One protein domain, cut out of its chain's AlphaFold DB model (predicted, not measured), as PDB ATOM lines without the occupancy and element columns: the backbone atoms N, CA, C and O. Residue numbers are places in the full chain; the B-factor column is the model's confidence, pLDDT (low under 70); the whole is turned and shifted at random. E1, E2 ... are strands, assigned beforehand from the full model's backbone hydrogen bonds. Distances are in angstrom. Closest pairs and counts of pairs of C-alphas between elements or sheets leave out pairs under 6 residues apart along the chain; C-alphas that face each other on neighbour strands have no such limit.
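AT A GLANCE: This is residues 32 to 171 of the 171 residues of an uncharacterized protein of Acidobacteria bacterium (UniProt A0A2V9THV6). What shape does the backbone make? One twisted sheet is arched into an open trough, with E2 and E3 along one wall, E5 and E6 in the floor, and E7 and E8 along the other wall; E2 and E8 are apart, and the trough does not close. Short E4 folds back beside the end of E3, and short E9 beside the end of E8. What is printed? There are 140 residues with no named helix and nine named strands, E1 to E9 in order, in a branched sheet whose neighbour pairs are antiparallel; the class is all strand. How compact is it? It is loose, with a radius of gyration of the C-alphas of 17.8 A, and elongated, spanning 57 by 33 by 32 A.

IN THESE COORDINATES: Where do the first strands lie? E1 is residues 32 to 34, from C-alpha 32 at (101.810, 64.484, 117.849). E2 is residues 53 to 67, 42.7 A long, and E3 is residues 70 to 84, 41.8 A long. What follows? E4 is residues 87 to 91, E5 residues 95 to 104, 28.4 A long, and E6 residues 112 to 122, 31.2 A long. Where do the strands end? E7 is residues 134 to 146, 33.6 A long, E8 residues 149 to 162, 41.7 A long, and E9 residues 165 to 170, ending with C-alpha 170 at (76.564, 68.231, 104.597).

HOW THE PARTS SIT: How does the sheet begin? E1 and E2 meet only at a point, where C-alphas 33 and 62 face each other at 5.2 A. E2 and E3 are an antiparallel hairpin at 169 degrees, with N 62 and O 74 at 2.7 A. Where does it branch? E2 lies on one side of E3; on the other side lie E4, beside residues 80 to 84, with N 82 and O 89 at 3.0 A, and E5, beside residues 70 to 76, with N 73 and O 98 at 2.9 A. How does it go on? E5 to E9 form a meander, each strand the antiparallel neighbour of the one before, with N 99 and O 117 at 2.9 A, N 116 and O 139 at 2.9 A, N 142 and O 153 at 2.8 A, and N 160 and O 167 at 2.9 A. E2, E3 and E4 form another meander.

THE WHOLE: How far does it reach? The C-alphas of Asp 86 and Ser 109 are the two farthest apart, 57.2 A. Is it unbroken? The printed part has no cut; the links E1 to E2 and E6 to E7 are long. Where is confidence low? The mean pLDDT of the printed part is 78.1, and residues 32 to 53, 85 to 87 and 127 to 133 are under 70.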
ATOM      1  N   HIS A  32     101.955  63.035 117.808       35.06
ATOM      2  CA  HIS A  32     101.810  64.484 117.849       35.06
ATOM      3  C   HIS A  32     100.515  64.818 118.586       35.06
ATOM      4  O   HIS A  32      99.420  64.698 118.041       35.06
ATOM      5  N   THR A  33     100.654  65.228 119.845       30.52
ATOM      6  CA  THR A  33      99.578  65.875 120.594       30.52
ATOM      7  C   THR A  33      99.688  67.365 120.329       30.52
ATOM      8  O   THR A  33     100.659  67.996 120.747       30.52
ATOM      9  N   HIS A  34      98.722  67.925 119.610       27.42
ATOM     10  CA  HIS A  34      98.616  69.365 119.453       27.42
ATOM     11  C   HIS A  34      97.405  69.839 120.246       27.42
ATOM     12  O   HIS A  34      96.282  69.399 120.004       27.42
ATOM     13  N   TRP A  35      97.640  70.731 121.203       27.11
ATOM     14  CA  TRP A  35      96.565  71.502 121.805       27.11
ATOM     15  C   TRP A  35      96.132  72.526 120.766       27.11
ATOM     16  O   TRP A  35      96.911  73.412 120.409       27.11
ATOM     17  N   LEU A  36      94.915  72.395 120.240       30.08
ATOM     18  CA  LEU A  36      94.307  73.541 119.583       30.08
ATOM     19  C   LEU A  36      94.112  74.604 120.678       30.08
ATOM     20  O   LEU A  36      93.608  74.269 121.755       30.08
ATOM     21  N   PRO A  37      94.577  75.855 120.483       22.50
ATOM     22  CA  PRO A  37      94.230  76.922 121.412       22.50
ATOM     23  C   PRO A  37      92.706  76.982 121.493       22.50
ATOM     24  O   PRO A  37      92.047  76.787 120.473       22.50
ATOM     25  N   ALA A  38      92.164  77.227 122.689       27.66
ATOM     26  CA  ALA A  38      90.729  77.389 122.886       27.66
ATOM     27  C   ALA A  38      90.185  78.329 121.804       27.66
ATOM     28  O   ALA A  38      90.532  79.515 121.766       27.66
ATOM     29  N   ILE A  39      89.394  77.777 120.885       29.92
ATOM     30  CA  ILE A  39      88.731  78.566 119.866       29.92
ATOM     31  C   ILE A  39      87.660  79.353 120.617       29.92
ATOM     32  O   ILE A  39      86.677  78.804 121.109       29.92
ATOM     33  N   ARG A  40      87.902  80.653 120.796       27.92
ATOM     34  CA  ARG A  40      86.908  81.589 121.320       27.92
ATOM     35  C   ARG A  40      85.949  81.916 120.179       27.92
ATOM     36  O   ARG A  40      86.097  82.941 119.517       27.92
ATOM     37  N   GLU A  41      85.004  81.025 119.937       31.94
ATOM     38  CA  GLU A  41      83.900  81.259 119.014       31.94
ATOM     39  C   GLU A  41      82.744  81.925 119.770       31.94
ATOM     40  O   GLU A  41      82.165  81.371 120.700       31.94
ATOM     41  N   TRP A  42      82.460  83.183 119.416       29.22
ATOM     42  CA  TRP A  42      81.339  83.943 119.962       29.22
ATOM     43  C   TRP A  42      80.111  83.717 119.085       29.22
ATOM     44  O   TRP A  42      80.013  84.297 118.003       29.22
ATOM     45  N   HIS A  43      79.149  82.938 119.566       35.72
ATOM     46  CA  HIS A  43      77.853  82.804 118.907       35.72
ATOM     47  C   HIS A  43      76.747  83.338 119.820       35.72
ATOM     48  O   HIS A  43      76.392  82.720 120.815       35.72
ATOM     49  N   SER A  44      76.203  84.510 119.473       32.28
ATOM     50  CA  SER A  44      74.942  85.004 120.030       32.28
ATOM     51  C   SER A  44      73.812  84.532 119.124       32.28
ATOM     52  O   SER A  44      73.666  85.018 118.002       32.28
ATOM     53  N   VAL A  45      73.027  83.560 119.588       39.22
ATOM     54  CA  VAL A  45      71.772  83.179 118.932       39.22
ATOM     55  C   VAL A  45      70.632  83.790 119.735       39.22
ATOM     56  O   VAL A  45      70.254  83.288 120.788       39.22
ATOM     57  N   SER A  46      70.081  84.896 119.235       34.69
ATOM     58  CA  SER A  46      68.832  85.461 119.751       34.69
ATOM     59  C   SER A  46      67.662  84.653 119.179       34.69
ATOM     60  O   SER A  46      67.264  84.834 118.029       34.69
ATOM     61  N   GLY A  47      67.161  83.696 119.963       33.91
ATOM     62  CA  GLY A  47      65.911  82.976 119.717       33.91
ATOM     63  C   GLY A  47      64.787  83.521 120.597       33.91
ATOM     64  O   GLY A  47      65.033  83.968 121.712       33.91
ATOM     65  N   THR A  48      63.559  83.511 120.075       47.22
ATOM     66  CA  THR A  48      62.346  84.101 120.664       47.22
ATOM     67  C   THR A  48      62.179  83.733 122.148       47.22
ATOM     68  O   THR A  48      61.948  82.569 122.464       47.22
ATOM     69  N   LEU A  49      62.239  84.761 123.012       42.22
ATOM     70  CA  LEU A  49      62.367  84.763 124.485       42.22
ATOM     71  C   LEU A  49      63.823  84.717 125.001       42.22
ATOM     72  O   LEU A  49      64.300  83.682 125.449       42.22
ATOM     73  N   ASP A  50      64.489  85.876 124.934       46.41
ATOM     74  CA  ASP A  50      65.567  86.425 125.784       46.41
ATOM     75  C   ASP A  50      66.354  85.473 126.710       46.41
ATOM     76  O   ASP A  50      66.492  85.733 127.903       46.41
ATOM     77  N   ARG A  51      66.946  84.400 126.178       53.19
ATOM     78  CA  ARG A  51      67.928  83.583 126.910       53.19
ATOM     79  C   ARG A  51      69.250  83.553 126.168       53.19
ATOM     80  O   ARG A  51      69.362  82.947 125.106       53.19
ATOM     81  N   VAL A  52      70.251  84.224 126.732       55.53
ATOM     82  CA  VAL A  52      71.637  84.134 126.266       55.53
ATOM     83  C   VAL A  52      72.221  82.834 126.813       55.53
ATOM     84  O   VAL A  52      72.357  82.676 128.026       55.53
ATOM     85  N   PHE A  53      72.530  81.902 125.915       61.16
ATOM     86  CA  PHE A  53      73.301  80.706 126.229       61.16
ATOM     87  C   PHE A  53      74.752  80.956 125.833       61.16
ATOM     88  O   PHE A  53      75.040  81.197 124.662       61.16
ATOM     89  N   GLU A  54      75.660  80.899 126.802       70.94
ATOM     90  CA  GLU A  54      77.099  80.946 126.538       70.94
ATOM     91  C   GLU A  54      77.681  79.548 126.718       70.94
ATOM     92  O   GLU A  54      77.328  78.840 127.662       70.94
ATOM     93  N   SER A  55      78.587  79.137 125.832       75.00
ATOM     94  CA  SER A  55      79.324  77.889 126.014       75.00
ATOM     95  C   SER A  55      80.803  78.069 125.702       75.00
ATOM     96  O   SER A  55      81.174  78.825 124.805       75.00
ATOM     97  N   LEU A  56      81.649  77.404 126.486       81.12
ATOM     98  CA  LEU A  56      83.090  77.335 126.287       81.12
ATOM     99  C   LEU A  56      83.522  75.879 126.324       81.12
ATOM    100  O   LEU A  56      83.201  75.150 127.265       81.12
ATOM    101  N   ARG A  57      84.297  75.482 125.317       76.81
ATOM    102  CA  ARG A  57      84.792  74.119 125.174       76.81
ATOM    103  C   ARG A  57      86.285  74.091 124.947       76.81
ATOM    104  O   ARG A  57      86.856  74.950 124.277       76.81
ATOM    105  N   VAL A  58      86.908  73.080 125.535       84.00
ATOM    106  CA  VAL A  58      88.299  72.729 125.278       84.00
ATOM    107  C   VAL A  58      88.292  71.357 124.639       84.00
ATOM    108  O   VAL A  58      87.897  70.393 125.289       84.00
ATOM    109  N   SER A  59      88.753  71.276 123.395       85.81
ATOM    110  CA  SER A  59      88.951  70.020 122.680       85.81
ATOM    111  C   SER A  59      90.437  69.681 122.576       85.81
ATOM    112  O   SER A  59      91.317  70.545 122.504       85.81
ATOM    113  N   GLN A  60      90.730  68.389 122.590       88.50
ATOM    114  CA  GLN A  60      92.052  67.836 122.349       88.50
ATOM    115  C   GLN A  60      91.948  66.827 121.215       88.50
ATOM    116  O   GLN A  60      91.186  65.868 121.313       88.50
ATOM    117  N   VAL A  61      92.781  66.995 120.187       90.56
ATOM    118  CA  VAL A  61      92.901  66.034 119.088       90.56
ATOM    119  C   VAL A  61      94.245  65.323 119.187       90.56
ATOM    120  O   VAL A  61      95.312  65.936 119.135       90.56
ATOM    121  N   THR A  62      94.191  64.004 119.318       93.69
ATOM    122  CA  THR A  62      95.346  63.110 119.302       93.69
ATOM    123  C   THR A  62      95.381  62.361 117.979       93.69
ATOM    124  O   THR A  62      94.393  61.748 117.570       93.69
ATOM    125  N   LYS A  63      96.541  62.398 117.323       95.31
ATOM    126  CA  LYS A  63      96.782  61.752 116.033       95.31
ATOM    127  C   LYS A  63      97.923  60.754 116.152       95.31
ATOM    128  O   LYS A  63      99.009  61.099 116.623       95.31
ATOM    129  N   LEU A  64      97.678  59.520 115.721       96.75
ATOM    130  CA  LEU A  64      98.681  58.459 115.704       96.75
ATOM    131  C   LEU A  64      98.837  57.899 114.292       96.75
ATOM    132  O   LEU A  64      98.001  57.133 113.815       96.75
ATOM    133  N   ALA A  65      99.945  58.246 113.640       96.62
ATOM    134  CA  ALA A  65     100.325  57.662 112.363       96.62
ATOM    135  C   ALA A  65     100.819  56.222 112.570       96.62
ATOM    136  O   ALA A  65     101.892  55.990 113.127       96.62
ATOM    137  N   VAL A  66     100.035  55.251 112.100       95.44
ATOM    138  CA  VAL A  66     100.376  53.817 112.158       95.44
ATOM    139  C   VAL A  66     100.978  53.313 110.842       95.44
ATOM    140  O   VAL A  66     101.638  52.278 110.811       95.44
ATOM    141  N   HIS A  67     100.777  54.054 109.748       96.19
ATOM    142  CA  HIS A  67     101.355  53.815 108.423       96.19
ATOM    143  C   HIS A  67     101.495  55.166 107.688       96.19
ATOM    144  O   HIS A  67     100.702  56.065 107.964       96.19
ATOM    145  N   PRO A  68     102.385  55.335 106.686       93.19
ATOM    146  CA  PRO A  68     102.504  56.587 105.914       93.19
ATOM    147  C   PRO A  68     101.220  57.111 105.247       93.19
ATOM    148  O   PRO A  68     101.198  58.220 104.727       93.19
ATOM    149  N   ARG A  69     100.164  56.293 105.206       95.00
ATOM    150  CA  ARG A  69      98.852  56.629 104.635       95.00
ATOM    151  C   ARG A  69      97.692  56.342 105.585       95.00
ATOM    152  O   ARG A  69      96.554  56.343 105.127       95.00
ATOM    153  N   LEU A  70      97.966  56.019 106.849       96.69
ATOM    154  CA  LEU A  70      96.940  55.655 107.822       96.69
ATOM    155  C   LEU A  70      97.234  56.287 109.179       96.69
ATOM    156  O   LEU A  70      98.293  56.060 109.771       96.69
ATOM    157  N   GLU A  71      96.256  57.032 109.671       97.50
ATOM    158  CA  GLU A  71      96.287  57.735 110.945       97.50
ATOM    159  C   GLU A  71      95.056  57.356 111.770       97.50
ATOM    160  O   GLU A  71      93.948  57.265 111.243       97.50
ATOM    161  N   LEU A  72      95.256  57.127 113.064       96.81
ATOM    162  CA  LEU A  72      94.182  57.004 114.042       96.81
ATOM    163  C   LEU A  72      93.930  58.370 114.679       96.81
ATOM    164  O   LEU A  72      94.877  59.086 115.011       96.81
ATOM    165  N   LEU A  73      92.655  58.696 114.860       94.69
ATOM    166  CA  LEU A  73      92.178  59.957 115.412       94.69
ATOM    167  C   LEU A  73      91.452  59.692 116.729       94.69
ATOM    168  O   LEU A  73      90.599  58.806 116.799       94.69
ATOM    169  N   LEU A  74      91.761  60.485 117.747       94.50
ATOM    170  CA  LEU A  74      90.972  60.586 118.968       94.50
ATOM    171  C   LEU A  74      90.767  62.063 119.271       94.50
ATOM    172  O   LEU A  74      91.736  62.787 119.476       94.50
ATOM    173  N   GLU A  75      89.521  62.493 119.308       90.69
ATOM    174  CA  GLU A  75      89.126  63.822 119.742       90.69
ATOM    175  C   GLU A  75      88.348  63.688 121.043       90.69
ATOM    176  O   GLU A  75      87.448  62.861 121.155       90.69
ATOM    177  N   SER A  76      88.731  64.459 122.047       89.62
ATOM    178  CA  SER A  76      88.066  64.467 123.344       89.62
ATOM    179  C   SER A  76      87.867  65.892 123.801       89.62
ATOM    180  O   SER A  76      88.786  66.704 123.684       89.62
ATOM    181  N   GLU A  77      86.729  66.156 124.413       85.44
ATOM    182  CA  GLU A  77      86.430  67.427 125.049       85.44
ATOM    183  C   GLU A  77      86.504  67.271 126.572       85.44
ATOM    184  O   GLU A  77      85.498  67.002 127.225       85.44
ATOM    185  N   PRO A  78      87.687  67.401 127.193       80.06
ATOM    186  CA  PRO A  78      87.815  67.243 128.641       80.06
ATOM    187  C   PRO A  78      87.031  68.286 129.450       80.06
ATOM    188  O   PRO A  78      86.831  68.093 130.646       80.06
ATOM    189  N   LEU A  79      86.625  69.403 128.835       80.25
ATOM    190  CA  LEU A  79      85.915  70.478 129.517       80.25
ATOM    191  C   LEU A  79      84.882  71.135 128.597       80.25
ATOM    192  O   LEU A  79      85.249  71.780 127.613       80.25
ATOM    193  N   ALA A  80      83.615  71.043 128.990       81.75
ATOM    194  CA  ALA A  80      82.499  71.798 128.440       81.75
ATOM    195  C   ALA A  80      81.832  72.605 129.563       81.75
ATOM    196  O   ALA A  80      81.356  72.054 130.559       81.75
ATOM    197  N   ILE A  81      81.822  73.927 129.410       80.31
ATOM    198  CA  ILE A  81      81.169  74.864 130.322       80.31
ATOM    199  C   ILE A  81      79.996  75.487 129.580       80.31
ATOM    200  O   ILE A  81      80.190  76.055 128.510       80.31
ATOM    201  N   SER A  82      78.802  75.428 130.157       74.81
ATOM    202  CA  SER A  82      77.613  76.101 129.626       74.81
ATOM    203  C   SER A  82      77.010  77.027 130.676       74.81
ATOM    204  O   SER A  82      76.898  76.631 131.838       74.81
ATOM    205  N   GLN A  83      76.590  78.224 130.273       76.62
ATOM    206  CA  GLN A  83      75.857  79.174 131.106       76.62
ATOM    207  C   GLN A  83      74.481  79.479 130.510       76.62
ATOM    208  O   GLN A  83      74.353  79.693 129.305       76.62
ATOM    209  N   SER A  84      73.463  79.519 131.368       72.44
ATOM    210  CA  SER A  84      72.101  79.947 131.031       72.44
ATOM    211  C   SER A  84      71.497  80.720 132.196       72.44
ATOM    212  O   SER A  84      71.327  80.126 133.260       72.44
ATOM    213  N   GLU A  85      71.117  81.983 131.960       66.88
ATOM    214  CA  GLU A  85      70.490  82.958 132.886       66.88
ATOM    215  C   GLU A  85      71.175  83.121 134.266       66.88
ATOM    216  O   GLU A  85      71.625  84.220 134.553       66.88
ATOM    217  N   ASP A  86      71.313  82.065 135.080       65.19
ATOM    218  CA  ASP A  86      71.952  82.055 136.415       65.19
ATOM    219  C   ASP A  86      72.661  80.723 136.773       65.19
ATOM    220  O   ASP A  86      73.111  80.522 137.905       65.19
ATOM    221  N   GLN A  87      72.757  79.768 135.842       64.56
ATOM    222  CA  GLN A  87      73.361  78.456 136.100       64.56
ATOM    223  C   GLN A  87      74.550  78.202 135.178       64.56
ATOM    224  O   GLN A  87      74.395  78.115 133.962       64.56
ATOM    225  N   ALA A  88      75.730  78.049 135.785       75.81
ATOM    226  CA  ALA A  88      76.916  77.518 135.130       75.81
ATOM    227  C   ALA A  88      77.012  76.015 135.410       75.81
ATOM    228  O   ALA A  88      77.035  75.591 136.568       75.81
ATOM    229  N   ALA A  89      77.084  75.219 134.351       75.44
ATOM    230  CA  ALA A  89      77.293  73.783 134.430       75.44
ATOM    231  C   ALA A  89      78.651  73.431 133.817       75.44
ATOM    232  O   ALA A  89      79.031  73.983 132.784       75.44
ATOM    233  N   VAL A  90      79.381  72.534 134.479       81.12
ATOM    234  CA  VAL A  90      80.676  72.021 134.021       81.12
ATOM    235  C   VAL A  90      80.545  70.520 133.849       81.12
ATOM    236  O   VAL A  90      80.223  69.810 134.804       81.12
ATOM    237  N   HIS A  91      80.805  70.046 132.639       80.06
ATOM    238  CA  HIS A  91      80.716  68.640 132.283       80.06
ATOM    239  C   HIS A  91      81.897  68.238 131.398       80.06
ATOM    240  O   HIS A  91      82.530  69.078 130.759       80.06
ATOM    241  N   GLU A  92      82.181  66.939 131.356       81.19
ATOM    242  CA  GLU A  92      82.967  66.366 130.266       81.19
ATOM    243  C   GLU A  92      82.153  66.486 128.974       81.19
ATOM    244  O   GLU A  92      80.933  66.289 128.982       81.19
ATOM    245  N   GLY A  93      82.812  66.859 127.886       81.94
ATOM    246  CA  GLY A  93      82.223  66.961 126.560       81.94
ATOM    247  C   GLY A  93      82.297  65.641 125.790       81.94
ATOM    248  O   GLY A  93      82.448  64.555 126.356       81.94
ATOM    249  N   GLU A  94      82.124  65.731 124.481       87.31
ATOM    250  CA  GLU A  94      82.059  64.571 123.603       87.31
ATOM    251  C   GLU A  94      83.433  63.904 123.411       87.31
ATOM    252  O   GLU A  94      84.493  64.530 123.501       87.31
ATOM    253  N   VAL A  95      83.422  62.599 123.113       89.94
ATOM    254  CA  VAL A  95      84.627  61.890 122.654       89.94
ATOM    255  C   VAL A  95      84.338  61.221 121.325       89.94
ATOM    256  O   VAL A  95      83.391  60.438 121.194       89.94
ATOM    257  N   PHE A  96      85.203  61.471 120.351       91.62
ATOM    258  CA  PHE A  96      85.172  60.891 119.024       91.62
ATOM    259  C   PHE A  96      86.442  60.097 118.753       91.62
ATOM    260  O   PHE A  96      87.545  60.492 119.112       91.62
ATOM    261  N   ALA A  97      86.291  58.971 118.069       95.56
ATOM    262  CA  ALA A  97      87.408  58.182 117.581       95.56
ATOM    263  C   ALA A  97      87.236  57.919 116.090       95.56
ATOM    264  O   ALA A  97      86.117  57.780 115.589       95.56
ATOM    265  N   GLY A  98      88.345  57.832 115.370       96.12
ATOM    266  CA  GLY A  98      88.301  57.692 113.930       96.12
ATOM    267  C   GLY A  98      89.589  57.202 113.307       96.12
ATOM    268  O   GLY A  98      90.591  56.926 113.966       96.12
ATOM    269  N   VAL A  99      89.527  57.100 111.991       97.50
ATOM    270  CA  VAL A  99      90.646  56.739 111.133       97.50
ATOM    271  C   VAL A  99      90.659  57.676 109.938       97.50
ATOM    272  O   VAL A  99      89.606  57.990 109.384       97.50
ATOM    273  N   GLN A 100      91.847  58.103 109.537       97.50
ATOM    274  CA  GLN A 100      92.080  58.874 108.327       97.50
ATOM    275  C   GLN A 100      93.044  58.120 107.423       97.50
ATOM    276  O   GLN A 100      94.079  57.621 107.872       97.50
ATOM    277  N   SER A 101      92.719  58.062 106.134       97.00
ATOM    278  CA  SER A 101      93.582  57.471 105.125       97.00
ATOM    279  C   SER A 101      93.876  58.428 103.981       97.00
ATOM    280  O   SER A 101      92.981  59.081 103.452       97.00
ATOM    281  N   VAL A 102      95.145  58.482 103.576       96.06
ATOM    282  CA  VAL A 102      95.592  59.209 102.384       96.06
ATOM    283  C   VAL A 102      95.461  58.283 101.178       96.06
ATOM    284  O   VAL A 102      96.218  57.320 101.038       96.06
ATOM    285  N   LEU A 103      94.505  58.583 100.302       94.69
ATOM    286  CA  LEU A 103      94.244  57.823  99.079       94.69
ATOM    287  C   LEU A 103      95.287  58.143  98.006       94.69
ATOM    288  O   LEU A 103      95.862  57.242  97.393       94.69
ATOM    289  N   PHE A 104      95.580  59.434  97.843       93.12
ATOM    290  CA  PHE A 104      96.613  59.939  96.949       93.12
ATOM    291  C   PHE A 104      97.538  60.847  97.747       93.12
ATOM    292  O   PHE A 104      97.096  61.835  98.321       93.12
ATOM    293  N   SER A 105      98.818  60.486  97.825       87.69
ATOM    294  CA  SER A 105      99.841  61.357  98.403       87.69
ATOM    295  C   SER A 105     100.276  62.346  97.328       87.69
ATOM    296  O   SER A 105     100.700  61.911  96.254       87.69
ATOM    297  N   GLY A 106     100.145  63.641  97.606       82.31
ATOM    298  CA  GLY A 106     100.435  64.680  96.633       82.31
ATOM    299  C   GLY A 106     101.895  64.695  96.187       82.31
ATOM    300  O   GLY A 106     102.818  64.350  96.930       82.31
ATOM    301  N   THR A 107     102.092  65.094  94.939       79.12
ATOM    302  CA  THR A 107     103.393  65.428  94.350       79.12
ATOM    303  C   THR A 107     103.248  66.768  93.636       79.12
ATOM    304  O   THR A 107     102.139  67.261  93.490       79.12
ATOM    305  N   ALA A 108     104.331  67.341  93.106       72.88
ATOM    306  CA  ALA A 108     104.289  68.633  92.400       72.88
ATOM    307  C   ALA A 108     103.287  68.725  91.218       72.88
ATOM    308  O   ALA A 108     103.127  69.791  90.638       72.88
ATOM    309  N   SER A 109     102.665  67.615  90.809       75.75
ATOM    310  CA  SER A 109     101.681  67.545  89.725       75.75
ATOM    311  C   SER A 109     100.394  66.803  90.099       75.75
ATOM    312  O   SER A 109      99.608  66.472  89.208       75.75
ATOM    313  N   ARG A 110     100.196  66.459  91.381       85.94
ATOM    314  CA  ARG A 110      99.028  65.701  91.844       85.94
ATOM    315  C   ARG A 110      98.585  66.178  93.225       85.94
ATOM    316  O   ARG A 110      99.434  66.202  94.118       85.94
ATOM    317  N   PRO A 111      97.279  66.403  93.432       91.94
ATOM    318  CA  PRO A 111      96.772  66.785  94.736       91.94
ATOM    319  C   PRO A 111      96.912  65.640  95.741       91.94
ATOM    320  O   PRO A 111      96.893  64.452  95.388       91.94
ATOM    321  N   THR A 112      96.995  66.002  97.016       93.94
ATOM    322  CA  THR A 112      96.748  65.075  98.114       93.94
ATOM    323  C   THR A 112      95.248  64.892  98.283       93.94
ATOM    324  O   THR A 112      94.497  65.862  98.315       93.94
ATOM    325  N   VAL A 113      94.816  63.642  98.423       95.62
ATOM    326  CA  VAL A 113      93.426  63.291  98.717       95.62
ATOM    327  C   VAL A 113      93.400  62.371  99.919       95.62
ATOM    328  O   VAL A 113      94.074  61.334  99.920       95.62
ATOM    329  N   SER A 114      92.586  62.703 100.913       96.31
ATOM    330  CA  SER A 114      92.348  61.844 102.064       96.31
ATOM    331  C   SER A 114      90.867  61.714 102.389       96.31
ATOM    332  O   SER A 114      90.037  62.541 102.017       96.31
ATOM    333  N   VAL A 115      90.549  60.618 103.067       97.00
ATOM    334  CA  VAL A 115      89.217  60.325 103.586       97.00
ATOM    335  C   VAL A 115      89.320  59.935 105.045       97.00
ATOM    336  O   VAL A 115      90.263  59.241 105.435       97.00
ATOM    337  N   SER A 116      88.330  60.332 105.831       96.00
ATOM    338  CA  SER A 116      88.266  59.997 107.249       96.00
ATOM    339  C   SER A 116      86.893  59.472 107.615       96.00
ATOM    340  O   SER A 116      85.881  59.923 107.086       96.00
ATOM    341  N   TYR A 117      86.869  58.530 108.551       96.25
ATOM    342  CA  TYR A 117      85.659  58.094 109.230       96.25
ATOM    343  C   TYR A 117      85.825  58.352 110.721       96.25
ATOM    344  O   TYR A 117      86.796  57.892 111.323       96.25
ATOM    345  N   ILE A 118      84.885  59.090 111.302       94.00
ATOM    346  CA  ILE A 118      84.903  59.501 112.704       94.00
ATOM    347  C   ILE A 118      83.569  59.115 113.332       94.00
ATOM    348  O   ILE A 118      82.504  59.319 112.750       94.00
ATOM    349  N   ARG A 119      83.614  58.551 114.534       93.25
ATOM    350  CA  ARG A 119      82.437  58.111 115.276       93.25
ATOM    351  C   ARG A 119      82.485  58.636 116.696       93.25
ATOM    352  O   ARG A 119      83.523  58.564 117.347       93.25
ATOM    353  N   ARG A 120      81.335  59.085 117.194       91.00
ATOM    354  CA  ARG A 120      81.164  59.419 118.605       91.00
ATOM    355  C   ARG A 120      81.195  58.143 119.444       91.00
ATOM    356  O   ARG A 120      80.443  57.201 119.175       91.00
ATOM    357  N   VAL A 121      82.086  58.099 120.426       92.62
ATOM    358  CA  VAL A 121      82.305  56.945 121.313       92.62
ATOM    359  C   VAL A 121      81.872  57.208 122.753       92.62
ATOM    360  O   VAL A 121      81.543  56.254 123.454       92.62
ATOM    361  N   HIS A 122      81.802  58.471 123.166       89.56
ATOM    362  CA  HIS A 122      81.185  58.911 124.416       89.56
ATOM    363  C   HIS A 122      80.165  60.001 124.100       89.56
ATOM    364  O   HIS A 122      80.422  60.765 123.179       89.56
ATOM    365  N   VAL A 123      79.035  60.019 124.816       85.38
ATOM    366  CA  VAL A 123      77.977  61.031 124.673       85.38
ATOM    367  C   VAL A 123      77.987  61.931 125.900       85.38
ATOM    368  O   VAL A 123      77.768  61.435 127.006       85.38
ATOM    369  N   SER A 124      78.198  63.227 125.699       79.12
ATOM    370  CA  SER A 124      78.114  64.228 126.763       79.12
ATOM    371  C   SER A 124      76.669  64.552 127.151       79.12
ATOM    372  O   SER A 124      75.736  64.446 126.353       79.12
ATOM    373  N   VAL A 125      76.492  64.990 128.398       75.75
ATOM    374  CA  VAL A 125      75.251  65.611 128.889       75.75
ATOM    375  C   VAL A 125      75.214  67.125 128.645       75.75
ATOM    376  O   VAL A 125      74.159  67.737 128.808       75.75
ATOM    377  N   ALA A 126      76.342  67.736 128.262       72.25
ATOM    378  CA  ALA A 126      76.402  69.140 127.880       72.25
ATOM    379  C   ALA A 126      75.777  69.342 126.484       72.25
ATOM    380  O   ALA A 126      76.076  68.576 125.567       72.25
ATOM    381  N   PRO A 127      74.923  70.364 126.284       60.94
ATOM    382  CA  PRO A 127      74.349  70.658 124.972       60.94
ATOM    383  C   PRO A 127      75.417  71.003 123.923       60.94
ATOM    384  O   PRO A 127      76.313  71.800 124.187       60.94
ATOM    385  N   GLU A 128      75.296  70.437 122.721       63.59
ATOM    386  CA  GLU A 128      76.125  70.720 121.535       63.59
ATOM    387  C   GLU A 128      75.466  71.800 120.671       63.59
ATOM    388  O   GLU A 128      74.377  71.557 120.146       63.59
ATOM    389  N   LEU A 129      76.076  72.987 120.550       57.38
ATOM    390  CA  LEU A 129      75.421  74.179 119.980       57.38
ATOM    391  C   LEU A 129      75.932  74.568 118.579       57.38
ATOM    392  O   LEU A 129      75.305  75.388 117.912       57.38
ATOM    393  N   ASP A 130      77.036  73.975 118.132       57.31
ATOM    394  CA  ASP A 130      77.868  74.466 117.033       57.31
ATOM    395  C   ASP A 130      77.445  73.824 115.701       57.31
ATOM    396  O   ASP A 130      77.048  74.500 114.752       57.31
ATOM    397  N   ILE A 131      77.466  72.489 115.644       52.22
ATOM    398  CA  ILE A 131      77.065  71.677 114.477       52.22
ATOM    399  C   ILE A 131      75.977  70.648 114.842       52.22
ATOM    400  O   ILE A 131      75.397  69.997 113.969       52.22
ATOM    401  N   GLY A 132      75.630  70.548 116.130       59.50
ATOM    402  CA  GLY A 132      74.800  69.479 116.676       59.50
ATOM    403  C   GLY A 132      75.583  68.169 116.797       59.50
ATOM    404  O   GLY A 132      76.533  67.902 116.061       59.50
ATOM    405  N   SER A 133      75.196  67.319 117.750       67.06
ATOM    406  CA  SER A 133      75.997  66.139 118.075       67.06
ATOM    407  C   SER A 133      75.810  65.016 117.043       67.06
ATOM    408  O   SER A 133      74.815  64.282 117.024       67.06
ATOM    409  N   PHE A 134      76.781  64.866 116.137       83.00
ATOM    410  CA  PHE A 134      76.748  63.796 115.146       83.00
ATOM    411  C   PHE A 134      77.093  62.447 115.783       83.00
ATOM    412  O   PHE A 134      77.890  62.313 116.711       83.00
ATOM    413  N   ARG A 135      76.462  61.384 115.293       88.31
ATOM    414  CA  ARG A 135      76.768  60.012 115.713       88.31
ATOM    415  C   ARG A 135      78.006  59.481 114.998       88.31
ATOM    416  O   ARG A 135      78.812  58.761 115.586       88.31
ATOM    417  N   GLN A 136      78.119  59.807 113.718       91.69
ATOM    418  CA  GLN A 136      79.243  59.455 112.864       91.69
ATOM    419  C   GLN A 136      79.359  60.451 111.716       91.69
ATOM    420  O   GLN A 136      78.363  61.062 111.328       91.69
ATOM    421  N   SER A 137      80.566  60.591 111.188       92.81
ATOM    422  CA  SER A 137      80.890  61.515 110.115       92.81
ATOM    423  C   SER A 137      81.919  60.912 109.163       92.81
ATOM    424  O   SER A 137      82.799  60.145 109.571       92.81
ATOM    425  N   GLY A 138      81.779  61.251 107.888       94.38
ATOM    426  CA  GLY A 138      82.791  61.070 106.863       94.38
ATOM    427  C   GLY A 138      83.381  62.422 106.476       94.38
ATOM    428  O   GLY A 138      82.632  63.369 106.244       94.38
ATOM    429  N   LEU A 139      84.706  62.495 106.370       93.31
ATOM    430  CA  LEU A 139      85.412  63.666 105.850       93.31
ATOM    431  C   LEU A 139      86.139  63.313 104.559       93.31
ATOM    432  O   LEU A 139      86.665  62.206 104.419       93.31
ATOM    433  N   PHE A 140      86.203  64.272 103.649       93.38
ATOM    434  CA  PHE A 140      87.036  64.232 102.457       93.38
ATOM    435  C   PHE A 140      87.897  65.491 102.423       93.38
ATOM    436  O   PHE A 140      87.359  66.589 102.546       93.38
ATOM    437  N   LEU A 141      89.208  65.334 102.256       93.94
ATOM    438  CA  LEU A 141      90.140  66.453 102.139       93.94
ATOM    439  C   LEU A 141      90.859  66.374 100.794       93.94
ATOM    440  O   LEU A 141      91.324  65.305 100.383       93.94
ATOM    441  N   LEU A 142      90.974  67.519 100.136       93.56
ATOM    442  CA  LEU A 142      91.730  67.730  98.911       93.56
ATOM    443  C   LEU A 142      92.688  68.896  99.147       93.56
ATOM    444  O   LEU A 142      92.246  69.968  99.539       93.56
ATOM    445  N   SER A 143      93.975  68.693  98.892       92.69
ATOM    446  CA  SER A 143      95.012  69.708  99.092       92.69
ATOM    447  C   SER A 143      95.954  69.735  97.892       92.69
ATOM    448  O   SER A 143      96.393  68.670  97.445       92.69
ATOM    449  N   ASP A 144      96.244  70.912  97.336       92.94
ATOM    450  CA  ASP A 144      97.125  71.070  96.168       92.94
ATOM    451  C   ASP A 144      97.838  72.429  96.135       92.94
ATOM    452  O   ASP A 144      97.386  73.402  96.740       92.94
ATOM    453  N   ASP A 145      98.923  72.510  95.363       90.38
ATOM    454  CA  ASP A 145      99.647  73.752  95.085       90.38
ATOM    455  C   ASP A 145      99.356  74.236  93.654       90.38
ATOM    456  O   ASP A 145      99.881  73.713  92.668       90.38
ATOM    457  N   ILE A 146      98.548  75.290  93.520       86.50
ATOM    458  CA  ILE A 146      98.129  75.853  92.230       86.50
ATOM    459  C   ILE A 146      98.824  77.200  92.016       86.50
ATOM    460  O   ILE A 146      98.592  78.165  92.738       86.50
ATOM    461  N   HIS A 147      99.693  77.287  91.002       88.19
ATOM    462  CA  HIS A 147     100.437  78.511  90.649       88.19
ATOM    463  C   HIS A 147     101.221  79.155  91.814       88.19
ATOM    464  O   HIS A 147     101.424  80.367  91.838       88.19
ATOM    465  N   GLY A 148     101.692  78.343  92.767       85.94
ATOM    466  CA  GLY A 148     102.416  78.817  93.952       85.94
ATOM    467  C   GLY A 148     101.524  79.188  95.142       85.94
ATOM    468  O   GLY A 148     102.050  79.660  96.147       85.94
ATOM    469  N   PHE A 149     100.211  78.962  95.048       89.38
ATOM    470  CA  PHE A 149      99.264  79.085  96.155       89.38
ATOM    471  C   PHE A 149      98.844  77.708  96.660       89.38
ATOM    472  O   PHE A 149      98.476  76.850  95.859       89.38
ATOM    473  N   HIS A 150      98.848  77.531  97.979       89.75
ATOM    474  CA  HIS A 150      98.314  76.332  98.616       89.75
ATOM    475  C   HIS A 150      96.792  76.440  98.733       89.75
ATOM    476  O   HIS A 150      96.281  77.464  99.198       89.75
ATOM    477  N   VAL A 151      96.077  75.409  98.296       90.44
ATOM    478  CA  VAL A 151      94.615  75.345  98.333       90.44
ATOM    479  C   VAL A 151      94.196  74.064  99.031       90.44
ATOM    480  O   VAL A 151      94.560  72.976  98.592       90.44
ATOM    481  N   ASP A 152      93.356  74.209 100.052       91.56
ATOM    482  CA  ASP A 152      92.719  73.104 100.758       91.56
ATOM    483  C   ASP A 152      91.198  73.182 100.591       91.56
ATOM    484  O   ASP A 152      90.588  74.245 100.731       91.56
ATOM    485  N   MET A 153      90.574  72.045 100.301       92.62
ATOM    486  CA  MET A 153      89.128  71.861 100.283       92.62
ATOM    487  C   MET A 153      88.761  70.710 101.208       92.62
ATOM    488  O   MET A 153      89.303  69.611 101.093       92.62
ATOM    489  N   ASN A 154      87.786  70.957 102.075       92.56
ATOM    490  CA  ASN A 154      87.274  69.978 103.020       92.56
ATOM    491  C   ASN A 154      85.782  69.792 102.754       92.56
ATOM    492  O   ASN A 154      85.077  70.778 102.563       92.56
ATOM    493  N   GLY A 155      85.318  68.547 102.738       90.94
ATOM    494  CA  GLY A 155      83.901  68.207 102.695       90.94
ATOM    495  C   GLY A 155      83.539  67.291 103.856       90.94
ATOM    496  O   GLY A 155      84.322  66.406 104.218       90.94
ATOM    497  N   ILE A 156      82.352  67.486 104.424       90.19
ATOM    498  CA  ILE A 156      81.826  66.696 105.536       90.19
ATOM    499  C   ILE A 156      80.449  66.123 105.206       90.19
ATOM    500  O   ILE A 156      79.582  66.786 104.638       90.19
ATOM    501  N   VAL A 157      80.233  64.873 105.611       91.12
ATOM    502  CA  VAL A 157      78.907  64.264 105.715       91.12
ATOM    503  C   VAL A 157      78.732  63.701 107.115       91.12
ATOM    504  O   VAL A 157      79.425  62.769 107.509       91.12
ATOM    505  N   ALA A 158      77.788  64.248 107.868       90.12
ATOM    506  CA  ALA A 158      77.530  63.865 109.247       90.12
ATOM    507  C   ALA A 158      76.128  63.264 109.400       90.12
ATOM    508  O   ALA A 158      75.157  63.745 108.820       90.12
ATOM    509  N   GLU A 159      76.011  62.207 110.202       90.94
ATOM    510  CA  GLU A 159      74.721  61.685 110.650       90.94
ATOM    511  C   GLU A 159      74.337  62.330 111.979       90.94
ATOM    512  O   GLU A 159      74.961  62.059 113.008       90.94
ATOM    513  N   GLN A 160      73.243  63.085 111.979       85.75
ATOM    514  CA  GLN A 160      72.551  63.495 113.194       85.75
ATOM    515  C   GLN A 160      71.471  62.462 113.534       85.75
ATOM    516  O   GLN A 160      70.677  62.070 112.672       85.75
ATOM    517  N   ALA A 161      71.447  62.005 114.785       82.50
ATOM    518  CA  ALA A 161      70.454  61.058 115.279       82.50
ATOM    519  C   ALA A 161      69.843  61.579 116.582       82.50
ATOM    520  O   ALA A 161      70.557  61.739 117.568       82.50
ATOM    521  N   GLN A 162      68.531  61.813 116.581       77.25
ATOM    522  CA  GLN A 162      67.777  62.285 117.743       77.25
ATOM    523  C   GLN A 162      66.397  61.623 117.753       77.25
ATOM    524  O   GLN A 162      65.727  61.588 116.722       77.25
ATOM    525  N   ASP A 163      65.996  61.054 118.893       79.69
ATOM    526  CA  ASP A 163      64.667  60.457 119.116       79.69
ATOM    527  C   ASP A 163      64.216  59.467 118.021       79.69
ATOM    528  O   ASP A 163      63.061  59.426 117.603       79.69
ATOM    529  N   GLY A 164      65.158  58.664 117.514       79.31
ATOM    530  CA  GLY A 164      64.912  57.678 116.453       79.31
ATOM    531  C   GLY A 164      64.898  58.244 115.026       79.31
ATOM    532  O   GLY A 164      64.900  57.471 114.067       79.31
ATOM    533  N   VAL A 165      64.960  59.566 114.857       84.94
ATOM    534  CA  VAL A 165      65.096  60.230 113.556       84.94
ATOM    535  C   VAL A 165      66.574  60.328 113.182       84.94
ATOM    536  O   VAL A 165      67.402  60.735 113.993       84.94
ATOM    537  N   ARG A 166      66.907  59.973 111.933       89.50
ATOM    538  CA  ARG A 166      68.267  60.056 111.375       89.50
ATOM    539  C   ARG A 166      68.284  61.026 110.202       89.50
ATOM    540  O   ARG A 166      67.464  60.897 109.292       89.50
ATOM    541  N   ARG A 167      69.207  61.983 110.216       89.12
ATOM    542  CA  ARG A 167      69.367  63.007 109.177       89.12
ATOM    543  C   ARG A 167      70.821  63.078 108.742       89.12
ATOM    544  O   ARG A 167      71.718  62.913 109.564       89.12
ATOM    545  N   ALA A 168      71.033  63.315 107.454       89.44
ATOM    546  CA  ALA A 168      72.346  63.652 106.933       89.44
ATOM    547  C   ALA A 168      72.502  65.176 106.910       89.44
ATOM    548  O   ALA A 168      71.594  65.883 106.468       89.44
ATOM    549  N   GLN A 169      73.648  65.652 107.375       87.75
ATOM    550  CA  GLN A 169      74.104  67.032 107.276       87.75
ATOM    551  C   GLN A 169      75.358  67.059 106.404       87.75
ATOM    552  O   GLN A 169      76.186  66.152 106.485       87.75
ATOM    553  N   PHE A 170      75.480  68.085 105.566       88.75
ATOM    554  CA  PHE A 170      76.564  68.231 104.597       88.75
ATOM    555  C   PHE A 170      77.183  69.621 104.718       88.75
ATOM    556  O   PHE A 170      76.470  70.571 105.052       88.75
ATOM    557  N   GLY A 171      78.476  69.726 104.420       82.25
ATOM    558  CA  GLY A 171      79.241  70.971 104.443       82.25
ATOM    559  C   GLY A 171      80.534  70.866 103.660       82.25
ATOM    560  O   GLY A 171      80.960  69.720 103.378       82.25
TER     561      GLY A 171